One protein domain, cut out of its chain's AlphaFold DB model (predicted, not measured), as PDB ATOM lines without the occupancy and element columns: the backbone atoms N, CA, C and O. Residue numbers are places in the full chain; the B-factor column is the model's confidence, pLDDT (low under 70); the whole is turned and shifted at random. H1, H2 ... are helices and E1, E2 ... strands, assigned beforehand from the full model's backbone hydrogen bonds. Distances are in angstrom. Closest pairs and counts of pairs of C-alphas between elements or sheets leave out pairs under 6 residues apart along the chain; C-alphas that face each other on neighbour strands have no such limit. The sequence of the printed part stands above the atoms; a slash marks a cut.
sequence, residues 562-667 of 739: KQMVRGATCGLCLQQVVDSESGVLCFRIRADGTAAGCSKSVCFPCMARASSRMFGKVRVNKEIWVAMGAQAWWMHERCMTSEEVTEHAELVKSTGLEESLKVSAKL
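Overview. This is residues 562 to 667 of the 739 residues of the protein "Hypothetical protein" of Symbiodinium sp. CCMP2592 (UniProt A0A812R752). A small two-stranded hairpin, E1 and E2, lies near the middle, with the long loop of residues 562 to 582 on one side and the longest helix, H4, across on the other. The short helices H1 and H3 come near the hairpin at the Gly 583 end of E1, H2 lies farther off, apart from both strands, and the tail of residues 662 to 667 sticks out. The printed part has 106 residues, under half in named elements: two strands, antiparallel, then five helices, a mixed class. It is compact, with a radius of gyration of the C-alphas of 13.3 A and spans of 41 by 31 by 27 A.

Arrangement. Begin at the hairpin of E1, residues 583 to 589, and E2, residues 601 to 603: look for N 584 and O 602, 2.9 A apart. Residues 588 to 589 of E1 also pair with residues 595 to 596, antiparallel. H1, residues 604 to 609, is close to but not clearly touching H3, residues 622 to 627, with C-alphas 604 and 622 closest at 6.5 A. H2, residues 612 to 615, is apart from H3. H4, residues 642 to 654, is close to but not clearly touching H3, about perpendicular at 81 degrees; C-alphas 624 and 652 come closest, at 6.8 A. H5, residues 658 to 664, is apart from H3. In H1, H3 and H4 every O i to N i+4 pair is within hydrogen-bond range; H5 has 2 of 3, and H2 is too short for one.

Along the chain. Find C-alpha 583 at (-14.144, -30.774, -27.681); E1 runs 17.9 A from there. H4 runs 18.9 A to C-alpha 654 at (-7.514, -10.815, -27.791).

Size, cuts and confidence. The printed part has no cut. The E1 to E2 and H3 to H4 links are long. Residues 658 to 666 have pLDDT under 70.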
ATOM      1  N   LYS A 562     -17.908 -24.644 -34.735       92.56
ATOM      2  CA  LYS A 562     -18.724 -25.711 -34.123       92.56
ATOM      3  C   LYS A 562     -17.990 -26.415 -32.977       92.56
ATOM      4  O   LYS A 562     -16.865 -26.885 -33.134       92.56
ATOM      5  N   GLN A 563     -18.677 -26.530 -31.846       93.88
ATOM      6  CA  GLN A 563     -18.261 -27.272 -30.653       93.88
ATOM      7  C   GLN A 563     -18.817 -28.707 -30.707       93.88
ATOM      8  O   GLN A 563     -19.812 -28.956 -31.391       93.88
ATOM      9  N   MET A 564     -18.184 -29.662 -30.021       94.62
ATOM     10  CA  MET A 564     -18.703 -31.033 -29.941       94.62
ATOM     11  C   MET A 564     -19.920 -31.104 -29.015       94.62
ATOM     12  O   MET A 564     -19.844 -30.696 -27.862       94.62
ATOM     13  N   VAL A 565     -21.024 -31.672 -29.504       92.25
ATOM     14  CA  VAL A 565     -22.194 -31.990 -28.671       92.25
ATOM     15  C   VAL A 565     -21.928 -33.210 -27.782       92.25
ATOM     16  O   VAL A 565     -21.095 -34.060 -28.110       92.25
ATOM     17  N   ARG A 566     -22.666 -33.322 -26.673       93.50
ATOM     18  CA  ARG A 566     -22.644 -34.502 -25.796       93.50
ATOM     19  C   ARG A 566     -22.944 -35.773 -26.601       93.50
ATOM     20  O   ARG A 566     -23.838 -35.778 -27.441       93.50
ATOM     21  N   GLY A 567     -22.178 -36.834 -26.358       91.50
ATOM     22  CA  GLY A 567     -22.251 -38.100 -27.096       91.50
ATOM     23  C   GLY A 567     -21.462 -38.130 -28.414       91.50
ATOM     24  O   GLY A 567     -21.212 -39.216 -28.936       91.50
ATOM     25  N   ALA A 568     -20.997 -36.991 -28.946       93.12
ATOM     26  CA  ALA A 568     -20.168 -36.988 -30.151       93.12
ATOM     27  C   ALA A 568     -18.818 -37.683 -29.898       93.12
ATOM     28  O   ALA A 568     -18.157 -37.437 -28.889       93.12
ATOM     29  N   THR A 569     -18.378 -38.530 -30.829       96.00
ATOM     30  CA  THR A 569     -17.092 -39.234 -30.741       96.00
ATOM     31  C   THR A 569     -15.928 -38.337 -31.155       96.00
ATOM     32  O   THR A 569     -16.017 -37.558 -32.107       96.00
ATOM     33  N   CYS A 570     -14.800 -38.438 -30.452       95.44
ATOM     34  CA  CYS A 570     -13.550 -37.802 -30.863       95.44
ATOM     35  C   CYS A 570     -12.819 -38.677 -31.892       95.44
ATOM     36  O   CYS A 570     -12.431 -39.803 -31.587       95.44
ATOM     37  N   GLY A 571     -12.516 -38.130 -33.073       92.62
ATOM     38  CA  GLY A 571     -11.828 -38.823 -34.174       92.62
ATOM     39  C   GLY A 571     -10.351 -39.189 -33.939       92.62
ATOM     40  O   GLY A 571      -9.631 -39.421 -34.906       92.62
ATOM     41  N   LEU A 572      -9.880 -39.209 -32.685       91.62
ATOM     42  CA  LEU A 572      -8.527 -39.628 -32.293       91.62
ATOM     43  C   LEU A 572      -8.524 -40.738 -31.237       91.62
ATOM     44  O   LEU A 572      -7.819 -41.728 -31.404       91.62
ATOM     45  N   CYS A 573      -9.276 -40.576 -30.144       93.81
ATOM     46  CA  CYS A 573      -9.383 -41.582 -29.079       93.81
ATOM     47  C   CYS A 573     -10.644 -42.454 -29.182       93.81
ATOM     48  O   CYS A 573     -10.818 -43.364 -28.372       93.81
ATOM     49  N   LEU A 574     -11.530 -42.148 -30.138       94.50
ATOM     50  CA  LEU A 574     -12.829 -42.787 -30.389       94.50
ATOM     51  C   LEU A 574     -13.816 -42.747 -29.205       94.50
ATOM     52  O   LEU A 574     -14.929 -43.249 -29.317       94.50
ATOM     53  N   GLN A 575     -13.448 -42.095 -28.099       93.31
ATOM     54  CA  GLN A 575     -14.322 -41.894 -26.948       93.31
ATOM     55  C   GLN A 575     -15.424 -40.889 -27.288       93.31
ATOM     56  O   GLN A 575     -15.172 -39.885 -27.964       93.31
ATOM     57  N   GLN A 576     -16.628 -41.147 -26.782       93.44
ATOM     58  CA  GLN A 576     -17.702 -40.159 -26.748       93.44
ATOM     59  C   GLN A 576     -17.376 -39.065 -25.729       93.44
ATOM     60  O   GLN A 576     -16.750 -39.318 -24.698       93.44
ATOM     61  N   VAL A 577     -17.794 -37.838 -26.023       90.56
ATOM     62  CA  VAL A 577     -17.591 -36.689 -25.140       90.56
ATOM     63  C   VAL A 577     -18.785 -36.553 -24.188       90.56
ATOM     64  O   VAL A 577     -19.936 -36.524 -24.624       90.56
ATOM     65  N   VAL A 578     -18.504 -36.516 -22.882       86.69
ATOM     66  CA  VAL A 578     -19.515 -36.550 -21.804       86.69
ATOM     67  C   VAL A 578     -20.290 -35.233 -21.697       86.69
ATOM     68  O   VAL A 578     -21.492 -35.248 -21.432       86.69
ATOM     69  N   ASP A 579     -19.632 -34.109 -21.980       85.19
ATOM     70  CA  ASP A 579     -20.205 -32.763 -21.913       85.19
ATOM     71  C   ASP A 579     -20.324 -32.160 -23.318       85.19
ATOM     72  O   ASP A 579     -19.536 -32.463 -24.211       85.19
ATOM     73  N   SER A 580     -21.221 -31.196 -23.515       78.12
ATOM     74  CA  SER A 580     -21.276 -30.381 -24.743       78.12
ATOM     75  C   SER A 580     -20.110 -29.385 -24.888       78.12
ATOM     76  O   SER A 580     -20.168 -28.474 -25.711       78.12
ATOM     77  N   GLU A 581     -19.067 -29.516 -24.062       82.62
ATOM     78  CA  GLU A 581     -17.962 -28.564 -23.989       82.62
ATOM     79  C   GLU A 581     -16.559 -29.177 -24.001       82.62
ATOM     80  O   GLU A 581     -15.588 -28.428 -23.942       82.62
ATOM     81  N   SER A 582     -16.394 -30.501 -24.057       88.62
ATOM     82  CA  SER A 582     -15.069 -31.131 -23.919       88.62
ATOM     83  C   SER A 582     -14.333 -31.357 -25.262       88.62
ATOM     84  O   SER A 582     -13.279 -32.002 -25.294       88.62
ATOM     85  N   GLY A 583     -14.813 -30.766 -26.370       93.94
ATOM     86  CA  GLY A 583     -14.144 -30.774 -27.681       93.94
ATOM     87  C   GLY A 583     -14.701 -29.811 -28.739       93.94
ATOM     88  O   GLY A 583     -15.736 -29.178 -28.542       93.94
ATOM     89  N   VAL A 584     -14.020 -29.736 -29.888       95.62
ATOM     90  CA  VAL A 584     -14.337 -28.862 -31.039       95.62
ATOM     91  C   VAL A 584     -14.316 -29.632 -32.364       95.62
ATOM     92  O   VAL A 584     -13.738 -30.715 -32.452       95.62
ATOM     93  N   LEU A 585     -14.937 -29.079 -33.408       96.00
ATOM     94  CA  LEU A 585     -14.836 -29.583 -34.780       96.00
ATOM     95  C   LEU A 585     -13.902 -28.681 -35.595       96.00
ATOM     96  O   LEU A 585     -13.866 -27.473 -35.383       96.00
ATOM     97  N   CYS A 586     -13.201 -29.251 -36.577       95.62
ATOM     98  CA  CYS A 586     -12.504 -28.475 -37.604       95.62
ATOM     99  C   CYS A 586     -13.529 -27.806 -38.541       95.62
ATOM    100  O   CYS A 586     -13.861 -28.371 -39.589       95.62
ATOM    101  N   PHE A 587     -14.037 -26.632 -38.160       95.81
ATOM    102  CA  PHE A 587     -15.139 -25.952 -38.842       95.81
ATOM    103  C   PHE A 587     -15.147 -24.430 -38.612       95.81
ATOM    104  O   PHE A 587     -14.987 -23.972 -37.478       95.81
ATOM    105  N   ARG A 588     -15.441 -23.663 -39.671       94.62
ATOM    106  CA  ARG A 588     -15.696 -22.212 -39.641       94.62
ATOM    107  C   ARG A 588     -16.764 -21.825 -40.678       94.62
ATOM    108  O   ARG A 588     -16.761 -22.382 -41.773       94.62
ATOM    109  N   ILE A 589     -17.613 -20.843 -40.376       93.50
ATOM    110  CA  ILE A 589     -18.342 -20.045 -41.380       93.50
ATOM    111  C   ILE A 589     -17.517 -18.800 -41.733       93.50
ATOM    112  O   ILE A 589     -17.088 -18.052 -40.851       93.50
ATOM    113  N   ARG A 590     -17.268 -18.571 -43.021       92.44
ATOM    114  CA  ARG A 590     -16.579 -17.374 -43.524       92.44
ATOM    115  C   ARG A 590     -17.522 -16.176 -43.660       92.44
ATOM    116  O   ARG A 590     -18.739 -16.308 -43.604       92.44
ATOM    117  N   ALA A 591     -16.948 -14.991 -43.873       86.50
ATOM    118  CA  ALA A 591     -17.703 -13.748 -44.056       86.50
ATOM    119  C   ALA A 591     -18.561 -13.714 -45.342       86.50
ATOM    120  O   ALA A 591     -19.475 -12.901 -45.438       86.50
ATOM    121  N   ASP A 592     -18.292 -14.601 -46.303       88.06
ATOM    122  CA  ASP A 592     -19.108 -14.854 -47.501       88.06
ATOM    123  C   ASP A 592     -20.231 -15.891 -47.267       88.06
ATOM    124  O   ASP A 592     -20.957 -16.244 -48.192       88.06
ATOM    125  N   GLY A 593     -20.370 -16.401 -46.037       88.56
ATOM    126  CA  GLY A 593     -21.305 -17.465 -45.667       88.56
ATOM    127  C   GLY A 593     -20.818 -18.886 -45.977       88.56
ATOM    128  O   GLY A 593     -21.495 -19.845 -45.605       88.56
ATOM    129  N   THR A 594     -19.656 -19.070 -46.616       92.19
ATOM    130  CA  THR A 594     -19.167 -20.411 -46.971       92.19
ATOM    131  C   THR A 594     -18.698 -21.191 -45.741       92.19
ATOM    132  O   THR A 594     -18.011 -20.674 -44.858       92.19
ATOM    133  N   ALA A 595     -19.068 -22.471 -45.685       93.44
ATOM    134  CA  ALA A 595     -18.586 -23.396 -44.668       93.44
ATOM    135  C   ALA A 595     -17.201 -23.942 -45.053       93.44
ATOM    136  O   ALA A 595     -17.001 -24.439 -46.161       93.44
ATOM    137  N   ALA A 596     -16.254 -23.879 -44.119       94.38
ATOM    138  CA  ALA A 596     -14.872 -24.305 -44.297       94.38
ATOM    139  C   ALA A 596     -14.436 -25.298 -43.208       94.38
ATOM    140  O   ALA A 596     -14.958 -25.298 -42.092       94.38
ATOM    141  N   GLY A 597     -13.441 -26.130 -43.529       94.69
ATOM    142  CA  GLY A 597     -12.904 -27.165 -42.641       94.69
ATOM    143  C   GLY A 597     -13.287 -28.588 -43.055       94.69
ATOM    144  O   GLY A 597     -14.084 -28.802 -43.962       94.69
ATOM    145  N   CYS A 598     -12.681 -29.585 -42.405       95.25
ATOM    146  CA  CYS A 598     -12.874 -31.006 -42.721       95.25
ATOM    147  C   CYS A 598     -13.802 -31.746 -41.740       95.25
ATOM    148  O   CYS A 598     -13.718 -32.968 -41.657       95.25
ATOM    149  N   SER A 599     -14.599 -31.000 -40.958       94.38
ATOM    150  CA  SER A 599     -15.618 -31.437 -39.978       94.38
ATOM    151  C   SER A 599     -15.195 -32.424 -38.875       94.38
ATOM    152  O   SER A 599     -15.964 -32.650 -37.942       94.38
ATOM    153  N   LYS A 600     -13.964 -32.951 -38.896       94.88
ATOM    154  CA  LYS A 600     -13.442 -33.885 -37.884       94.88
ATOM    155  C   LYS A 600     -13.477 -33.290 -36.475       94.88
ATOM    156  O   LYS A 600     -13.006 -32.173 -36.248       94.88
ATOM    157  N   SER A 601     -14.002 -34.083 -35.547       94.88
ATOM    158  CA  SER A 601     -14.212 -33.797 -34.128       94.88
ATOM    159  C   SER A 601     -13.006 -34.182 -33.264       94.88
ATOM    160  O   SER A 601     -12.448 -35.277 -33.394       94.88
ATOM    161  N   VAL A 602     -12.595 -33.303 -32.347       95.56
ATOM    162  CA  VAL A 602     -11.422 -33.500 -31.485       95.56
ATOM    163  C   VAL A 602     -11.682 -32.979 -30.073       95.56
ATOM    164  O   VAL A 602     -11.951 -31.796 -29.876       95.56
ATOM    165  N   CYS A 603     -11.546 -33.852 -29.070       95.69
ATOM    166  CA  CYS A 603     -11.625 -33.452 -27.667       95.69
ATOM    167  C   CYS A 603     -10.352 -32.718 -27.215       95.69
ATOM    168  O   CYS A 603      -9.242 -33.029 -27.665       95.69
ATOM    169  N   PHE A 604     -10.493 -31.756 -26.299       95.06
ATOM    170  CA  PHE A 604      -9.370 -30.933 -25.832       95.06
ATOM    171  C   PHE A 604      -8.187 -31.749 -25.262       95.06
ATOM    172  O   PHE A 604      -7.048 -31.436 -25.619       95.06
ATOM    173  N   PRO A 605      -8.386 -32.846 -24.492       93.38
ATOM    174  CA  PRO A 605      -7.281 -33.699 -24.042       93.38
ATOM    175  C   PRO A 605      -6.475 -34.328 -25.187       93.38
ATOM    176  O   PRO A 605      -5.259 -34.501 -25.073       93.38
ATOM    177  N   CYS A 606      -7.118 -34.653 -26.312       93.56
ATOM    178  CA  CYS A 606      -6.417 -35.143 -27.495       93.56
ATOM    179  C   CYS A 606      -5.777 -34.008 -28.303       93.56
ATOM    180  O   CYS A 606      -4.667 -34.198 -28.798       93.56
ATOM    181  N   MET A 607      -6.388 -32.818 -28.380       93.69
ATOM    182  CA  MET A 607      -5.760 -31.657 -29.027       93.69
ATOM    183  C   MET A 607      -4.492 -31.190 -28.295       93.69
ATOM    184  O   MET A 607      -3.520 -30.805 -28.945       93.69
ATOM    185  N   ALA A 608      -4.451 -31.295 -26.963       90.06
ATOM    186  CA  ALA A 608      -3.244 -31.038 -26.176       90.06
ATOM    187  C   ALA A 608      -2.139 -32.087 -26.427       90.06
ATOM    188  O   ALA A 608      -0.961 -31.747 -26.490       90.06
ATOM    189  N   ARG A 609      -2.505 -33.367 -26.606       90.75
ATOM    190  CA  ARG A 609      -1.552 -34.491 -26.732       90.75
ATOM    191  C   ARG A 609      -1.094 -34.811 -28.161       90.75
ATOM    192  O   ARG A 609      -0.080 -35.485 -28.328       90.75
ATOM    193  N   ALA A 610      -1.831 -34.408 -29.196       88.19
ATOM    194  CA  ALA A 610      -1.536 -34.805 -30.575       88.19
ATOM    195  C   ALA A 610      -0.299 -34.084 -31.148       88.19
ATOM    196  O   ALA A 610      -0.112 -32.888 -30.946       88.19
ATOM    197  N   SER A 611       0.541 -34.770 -31.926       86.25
ATOM    198  CA  SER A 611       1.802 -34.184 -32.411       86.25
ATOM    199  C   SER A 611       1.604 -33.046 -33.425       86.25
ATOM    200  O   SER A 611       0.645 -33.028 -34.203       86.25
ATOM    201  N   SER A 612       2.549 -32.101 -33.476       85.25
ATOM    202  CA  SER A 612       2.531 -30.977 -34.431       85.25
ATOM    203  C   SER A 612       2.584 -31.425 -35.891       85.25
ATOM    204  O   SER A 612       2.055 -30.747 -36.763       85.25
ATOM    205  N   ARG A 613       3.128 -32.617 -36.173       84.25
ATOM    206  CA  ARG A 613       3.096 -33.224 -37.515       84.25
ATOM    207  C   ARG A 613       1.679 -33.624 -37.950       84.25
ATOM    208  O   ARG A 613       1.402 -33.657 -39.148       84.25
ATOM    209  N   MET A 614       0.794 -33.942 -37.004       79.31
ATOM    210  CA  MET A 614      -0.584 -34.362 -37.274       79.31
ATOM    211  C   MET A 614      -1.538 -33.164 -37.356       79.31
ATOM    212  O   MET A 614      -2.266 -33.050 -38.338       79.31
ATOM    213  N   PHE A 615      -1.486 -32.260 -36.372       78.81
ATOM    214  CA  PHE A 615      -2.439 -31.145 -36.229       78.81
ATOM    215  C   PHE A 615      -1.947 -29.794 -36.746       78.81
ATOM    216  O   PHE A 615      -2.755 -28.897 -36.976       78.81
ATOM    217  N   GLY A 616      -0.636 -29.650 -36.928       86.31
ATOM    218  CA  GLY A 616      -0.007 -28.348 -37.057       86.31
ATOM    219  C   GLY A 616       0.249 -27.678 -35.703       86.31
ATOM    220  O   GLY A 616       0.267 -28.321 -34.641       86.31
ATOM    221  N   LYS A 617       0.479 -26.369 -35.773       87.12
ATOM    222  CA  LYS A 617       0.736 -25.448 -34.662       87.12
ATOM    223  C   LYS A 617      -0.552 -24.845 -34.101       87.12
ATOM    224  O   LYS A 617      -0.631 -24.653 -32.893       87.12
ATOM    225  N   VAL A 618      -1.542 -24.563 -34.954       92.06
ATOM    226  CA  VAL A 618      -2.774 -23.855 -34.564       92.06
ATOM    227  C   VAL A 618      -3.685 -24.766 -33.741       92.06
ATOM    228  O   VAL A 618      -4.139 -25.811 -34.210       92.06
ATOM    229  N   ARG A 619      -3.916 -24.386 -32.484       92.81
ATOM    230  CA  ARG A 619      -4.599 -25.186 -31.456       92.81
ATOM    231  C   ARG A 619      -5.422 -24.289 -30.551       92.81
ATOM    232  O   ARG A 619      -5.169 -23.092 -30.459       92.81
ATOM    233  N   VAL A 620      -6.356 -24.913 -29.850       93.00
ATOM    234  CA  VAL A 620      -7.232 -24.277 -28.876       93.00
ATOM    235  C   VAL A 620      -7.443 -25.244 -27.697       93.00
ATOM    236  O   VAL A 620      -7.503 -26.458 -27.890       93.00
ATOM    237  N   ASN A 621      -7.494 -24.732 -26.467       92.69
ATOM    238  CA  ASN A 621      -7.884 -25.489 -25.272       92.69
ATOM    239  C   ASN A 621      -9.296 -25.048 -24.827       92.69
ATOM    240  O   ASN A 621      -9.895 -24.177 -25.462       92.69
ATOM    241  N   LYS A 622      -9.842 -25.630 -23.748       92.69
ATOM    242  CA  LYS A 622     -11.192 -25.259 -23.291       92.69
ATOM    243  C   LYS A 622     -11.283 -23.777 -22.899       92.69
ATOM    244  O   LYS A 622     -12.246 -23.121 -23.274       92.69
ATOM    245  N   GLU A 623     -10.280 -23.253 -22.195       91.00
ATOM    246  CA  GLU A 623     -10.259 -21.870 -21.692       91.00
ATOM    247  C   GLU A 623     -10.275 -20.845 -22.834       91.00
ATOM    248  O   GLU A 623     -11.157 -19.994 -22.871       91.00
ATOM    249  N   ILE A 624      -9.372 -20.976 -23.813       91.50
ATOM    250  CA  ILE A 624      -9.325 -20.112 -25.004       91.50
ATOM    251  C   ILE A 624     -10.639 -20.214 -25.789       91.50
ATOM    252  O   ILE A 624     -11.164 -19.201 -26.234       91.50
ATOM    253  N   TRP A 625     -11.190 -21.423 -25.964       92.81
ATOM    254  CA  TRP A 625     -12.451 -21.602 -26.691       92.81
ATOM    255  C   TRP A 625     -13.614 -20.869 -26.011       92.81
ATOM    256  O   TRP A 625     -14.387 -20.196 -26.688       92.81
ATOM    257  N   VAL A 626     -13.712 -20.961 -24.682       91.31
ATOM    258  CA  VAL A 626     -14.713 -20.229 -23.894       91.31
ATOM    259  C   VAL A 626     -14.462 -18.718 -23.961       91.31
ATOM    260  O   VAL A 626     -15.405 -17.966 -24.193       91.31
ATOM    261  N   ALA A 627     -13.208 -18.268 -23.856       90.81
ATOM    262  CA  ALA A 627     -12.840 -16.852 -23.904       90.81
ATOM    263  C   ALA A 627     -13.047 -16.195 -25.286       90.81
ATOM    264  O   ALA A 627     -13.365 -15.012 -25.355       90.81
ATOM    265  N   MET A 628     -12.937 -16.948 -26.389       91.38
ATOM    266  CA  MET A 628     -13.329 -16.473 -27.729       91.38
ATOM    267  C   MET A 628     -14.861 -16.354 -27.897       91.38
ATOM    268  O   MET A 628     -15.332 -15.731 -28.852       91.38
ATOM    269  N   GLY A 629     -15.653 -16.939 -26.991       90.94
ATOM    270  CA  GLY A 629     -17.099 -16.736 -26.886       90.94
ATOM    271  C   GLY A 629     -17.869 -17.018 -28.180       90.94
ATOM    272  O   GLY A 629     -17.783 -18.099 -28.763       90.94
ATOM    273  N   ALA A 630     -18.651 -16.039 -28.643       88.56
ATOM    274  CA  ALA A 630     -19.402 -16.149 -29.895       88.56
ATOM    275  C   ALA A 630     -18.504 -16.133 -31.149       88.56
ATOM    276  O   ALA A 630     -18.876 -16.684 -32.183       88.56
ATOM    277  N   GLN A 631     -17.290 -15.581 -31.062       91.00
ATOM    278  CA  GLN A 631     -16.324 -15.601 -32.163       91.00
ATOM    279  C   GLN A 631     -15.499 -16.896 -32.214       91.00
ATOM    280  O   GLN A 631     -14.706 -17.059 -33.135       91.00
ATOM    281  N   ALA A 632     -15.687 -17.839 -31.284       93.06
ATOM    282  CA  ALA A 632     -14.917 -19.078 -31.229       93.06
ATOM    283  C   ALA A 632     -15.052 -19.929 -32.509       93.06
ATOM    284  O   ALA A 632     -16.132 -20.419 -32.855       93.06
ATOM    285  N   TRP A 633     -13.926 -20.144 -33.191       94.62
ATOM    286  CA  TRP A 633     -13.789 -21.075 -34.309       94.62
ATOM    287  C   TRP A 633     -12.398 -21.717 -34.311       94.62
ATOM    288  O   TRP A 633     -11.445 -21.153 -33.781       94.62
ATOM    289  N   TRP A 634     -12.279 -22.917 -34.883       94.75
ATOM    290  CA  TRP A 634     -10.999 -23.612 -35.018       94.75
ATOM    291  C   TRP A 634     -11.013 -24.559 -36.220       94.75
ATOM    292  O   TRP A 634     -12.007 -25.225 -36.506       94.75
ATOM    293  N   MET A 635      -9.878 -24.646 -36.911       94.81
ATOM    294  CA  MET A 635      -9.616 -25.564 -38.019       94.81
ATOM    295  C   MET A 635      -8.161 -26.050 -37.940       94.81
ATOM    296  O   MET A 635      -7.312 -25.400 -37.335       94.81
ATOM    297  N   HIS A 636      -7.848 -27.181 -38.576       92.88
ATOM    298  CA  HIS A 636      -6.455 -27.611 -38.744       92.88
ATOM    299  C   HIS A 636      -5.660 -26.576 -39.562       92.88
ATOM    300  O   HIS A 636      -6.185 -26.046 -40.540       92.88
ATOM    301  N   GLU A 637      -4.360 -26.414 -39.283       93.00
ATOM    302  CA  GLU A 637      -3.443 -25.536 -40.052       93.00
ATOM    303  C   GLU A 637      -3.418 -25.867 -41.564       93.00
ATOM    304  O   GLU A 637      -3.114 -25.011 -42.381       93.00
ATOM    305  N   ARG A 638      -3.780 -27.101 -41.956       92.75
ATOM    306  CA  ARG A 638      -3.891 -27.540 -43.365       92.75
ATOM    307  C   ARG A 638      -5.255 -27.282 -44.019       92.75
ATOM    308  O   ARG A 638      -5.407 -27.537 -45.208       92.75
ATOM    309  N   CYS A 639      -6.258 -26.900 -43.234       93.81
ATOM    310  CA  CYS A 639      -7.592 -26.537 -43.714       93.81
ATOM    311  C   CYS A 639      -7.781 -25.014 -43.765       93.81
ATOM    312  O   CYS A 639      -8.697 -24.558 -44.442       93.81
ATOM    313  N   MET A 640      -6.945 -24.268 -43.039       94.56
ATOM    314  CA  MET A 640      -6.892 -22.807 -43.032       94.56
ATOM    315  C   MET A 640      -6.122 -22.264 -44.248       94.56
ATOM    316  O   MET A 640      -5.149 -22.876 -44.693       94.56
ATOM    317  N   THR A 641      -6.490 -21.077 -44.730       94.19
ATOM    318  CA  THR A 641      -5.591 -20.220 -45.522       94.19
ATOM    319  C   THR A 641      -4.533 -19.566 -44.621       94.19
ATOM    320  O   THR A 641      -4.653 -19.551 -43.395       94.19
ATOM    321  N   SER A 642      -3.491 -18.972 -45.211       92.69
ATOM    322  CA  SER A 642      -2.493 -18.194 -44.458       92.69
ATOM    323  C   SER A 642      -3.097 -17.007 -43.699       92.69
ATOM    324  O   SER A 642      -2.601 -16.660 -42.631       92.69
ATOM    325  N   GLU A 643      -4.164 -16.415 -44.236       92.94
ATOM    326  CA  GLU A 643      -4.890 -15.291 -43.639       92.94
ATOM    327  C   GLU A 643      -5.741 -15.772 -42.455       92.94
ATOM    328  O   GLU A 643      -5.666 -15.205 -41.366       92.94
ATOM    329  N   GLU A 644      -6.444 -16.899 -42.614       93.81
ATOM    330  CA  GLU A 644      -7.205 -17.548 -41.540       93.81
ATOM    331  C   GLU A 644      -6.297 -17.968 -40.363       93.81
ATOM    332  O   GLU A 644      -6.693 -17.839 -39.203       93.81
ATOM    333  N   VAL A 645      -5.056 -18.411 -40.627       93.75
ATOM    334  CA  VAL A 645      -4.057 -18.683 -39.571       93.75
ATOM    335  C   VAL A 645      -3.704 -17.413 -38.785       93.75
ATOM    336  O   VAL A 645      -3.596 -17.475 -37.558       93.75
ATOM    337  N   THR A 646      -3.532 -16.265 -39.452       93.06
ATOM    338  CA  THR A 646      -3.266 -14.989 -38.764       93.06
ATOM    339  C   THR A 646      -4.481 -14.472 -37.997       93.06
ATOM    340  O   THR A 646      -4.327 -14.115 -36.832       93.06
ATOM    341  N   GLU A 647      -5.687 -14.537 -38.570       93.56
ATOM    342  CA  GLU A 647      -6.932 -14.157 -37.887       93.56
ATOM    343  C   GLU A 647      -7.153 -14.978 -36.609       93.56
ATOM    344  O   GLU A 647      -7.461 -14.421 -35.558       93.56
ATOM    345  N   HIS A 648      -6.941 -16.299 -36.658       92.75
ATOM    346  CA  HIS A 648      -7.023 -17.147 -35.465       92.75
ATOM    347  C   HIS A 648      -5.941 -16.782 -34.438       92.75
ATOM    348  O   HIS A 648      -6.193 -16.809 -33.236       92.75
ATOM    349  N   ALA A 649      -4.721 -16.455 -34.871       92.31
ATOM    350  CA  ALA A 649      -3.655 -16.054 -33.954       92.31
ATOM    351  C   ALA A 649      -3.927 -14.692 -33.287       92.31
ATOM    352  O   ALA A 649      -3.495 -14.475 -32.158       92.31
ATOM    353  N   GLU A 650      -4.636 -13.783 -33.955       92.56
ATOM    354  CA  GLU A 650      -5.061 -12.493 -33.398       92.56
ATOM    355  C   GLU A 650      -6.283 -12.635 -32.480       92.56
ATOM    356  O   GLU A 650      -6.289 -12.059 -31.393       92.56
ATOM    357  N   LEU A 651      -7.245 -13.492 -32.834       90.69
ATOM    358  CA  LEU A 651      -8.388 -13.823 -31.980       90.69
ATOM    359  C   LEU A 651      -7.974 -14.563 -30.694       90.69
ATOM    360  O   LEU A 651      -8.545 -14.330 -29.635       90.69
ATOM    361  N   VAL A 652      -6.945 -15.417 -30.740       90.69
ATOM    362  CA  VAL A 652      -6.386 -16.022 -29.515       90.69
ATOM    363  C   VAL A 652      -5.689 -14.969 -28.649       90.69
ATOM    364  O   VAL A 652      -5.827 -15.011 -27.428       90.69
ATOM    365  N   LYS A 653      -4.996 -13.986 -29.240       89.94
ATOM    366  CA  LYS A 653      -4.358 -12.893 -28.481       89.94
ATOM    367  C   LYS A 653      -5.365 -11.996 -27.777       89.94
ATOM    368  O   LYS A 653      -5.121 -11.631 -26.632       89.94
ATOM    369  N   SER A 654      -6.493 -11.669 -28.412       89.19
ATOM    370  CA  SER A 654      -7.514 -10.815 -27.791       89.19
ATOM    371  C   SER A 654      -8.196 -11.453 -26.573       89.19
ATOM    372  O   SER A 654      -8.779 -10.726 -25.777       89.19
ATOM    373  N   THR A 655      -8.061 -12.771 -26.356       87.00
ATOM    374  CA  THR A 655      -8.486 -13.420 -25.098       87.00
ATOM    375  C   THR A 655      -7.583 -13.114 -23.894       87.00
ATOM    376  O   THR A 655      -7.948 -13.445 -22.772       87.00
ATOM    377  N   GLY A 656      -6.375 -12.574 -24.105       81.06
ATOM    378  CA  GLY A 656      -5.354 -12.406 -23.060       81.06
ATOM    379  C   GLY A 656      -4.673 -13.707 -22.598       81.06
ATOM    380  O   GLY A 656      -3.671 -13.657 -21.889       81.06
ATOM    381  N   LEU A 657      -5.148 -14.884 -23.025       71.69
ATOM    382  CA  LEU A 657      -4.672 -16.180 -22.522       71.69
ATOM    383  C   LEU A 657      -3.392 -16.711 -23.204       71.69
ATOM    384  O   LEU A 657      -2.873 -17.741 -22.772       71.69
ATOM    385  N   GLU A 658      -2.838 -16.037 -24.228       62.62
ATOM    386  CA  GLU A 658      -1.599 -16.503 -24.897       62.62
ATOM    387  C   GLU A 658      -0.422 -16.620 -23.908       62.62
ATOM    388  O   GLU A 658       0.354 -17.576 -23.978       62.62
ATOM    389  N   GLU A 659      -0.323 -15.698 -22.944       55.28
ATOM    390  CA  GLU A 659       0.737 -15.668 -21.930       55.28
ATOM    391  C   GLU A 659       0.741 -16.948 -21.070       55.28
ATOM    392  O   GLU A 659       1.778 -17.593 -20.908       55.28
ATOM    393  N   SER A 660      -0.439 -17.391 -20.613       51.78
ATOM    394  CA  SER A 660      -0.605 -18.605 -19.791       51.78
ATOM    395  C   SER A 660      -0.228 -19.891 -20.540       51.78
ATOM    396  O   SER A 660       0.312 -20.832 -19.958       51.78
ATOM    397  N   LEU A 661      -0.437 -19.929 -21.858       55.19
ATOM    398  CA  LEU A 661       0.019 -21.039 -22.700       55.19
ATOM    399  C   LEU A 661       1.541 -21.013 -22.863       55.19
ATOM    400  O   LEU A 661       2.191 -22.058 -22.812       55.19
ATOM    401  N   LYS A 662       2.124 -19.821 -23.023       55.16
ATOM    402  CA  LYS A 662       3.576 -19.619 -23.130       55.16
ATOM    403  C   LYS A 662       4.317 -20.008 -21.858       55.16
ATOM    404  O   LYS A 662       5.391 -20.592 -21.960       55.16
ATOM    405  N   VAL A 663       3.726 -19.756 -20.692       49.59
ATOM    406  CA  VAL A 663       4.205 -20.232 -19.386       49.59
ATOM    407  C   VAL A 663       4.390 -21.756 -19.380       49.59
ATOM    408  O   VAL A 663       5.454 -22.234 -18.992       49.59
ATOM    409  N   SER A 664       3.443 -22.530 -19.927       50.84
ATOM    410  CA  SER A 664       3.583 -23.999 -20.034       50.84
ATOM    411  C   SER A 664       4.752 -24.458 -20.928       50.84
ATOM    412  O   SER A 664       5.239 -25.578 -20.782       50.84
ATOM    413  N   ALA A 665       5.240 -23.585 -21.818       56.09
ATOM    414  CA  ALA A 665       6.407 -23.808 -22.675       56.09
ATOM    415  C   ALA A 665       7.699 -23.136 -22.154       56.09
ATOM    416  O   ALA A 665       8.757 -23.312 -22.761       56.09
ATOM    417  N   LYS A 666       7.623 -22.386 -21.045       59.16
ATOM    418  CA  LYS A 666       8.728 -21.685 -20.365       59.16
ATOM    419  C   LYS A 666       8.987 -22.233 -18.949       59.16
ATOM    420  O   LYS A 666       9.465 -21.513 -18.081       59.16
ATOM    421  N   LEU A 667       8.668 -23.499 -18.690       75.56
ATOM    422  CA  LEU A 667       9.007 -24.119 -17.408       75.56
ATOM    423  C   LEU A 667      10.534 -24.102 -17.194       75.56
ATOM    424  O   LEU A 667      11.252 -24.528 -18.108       75.56
TER     425      LEU A 667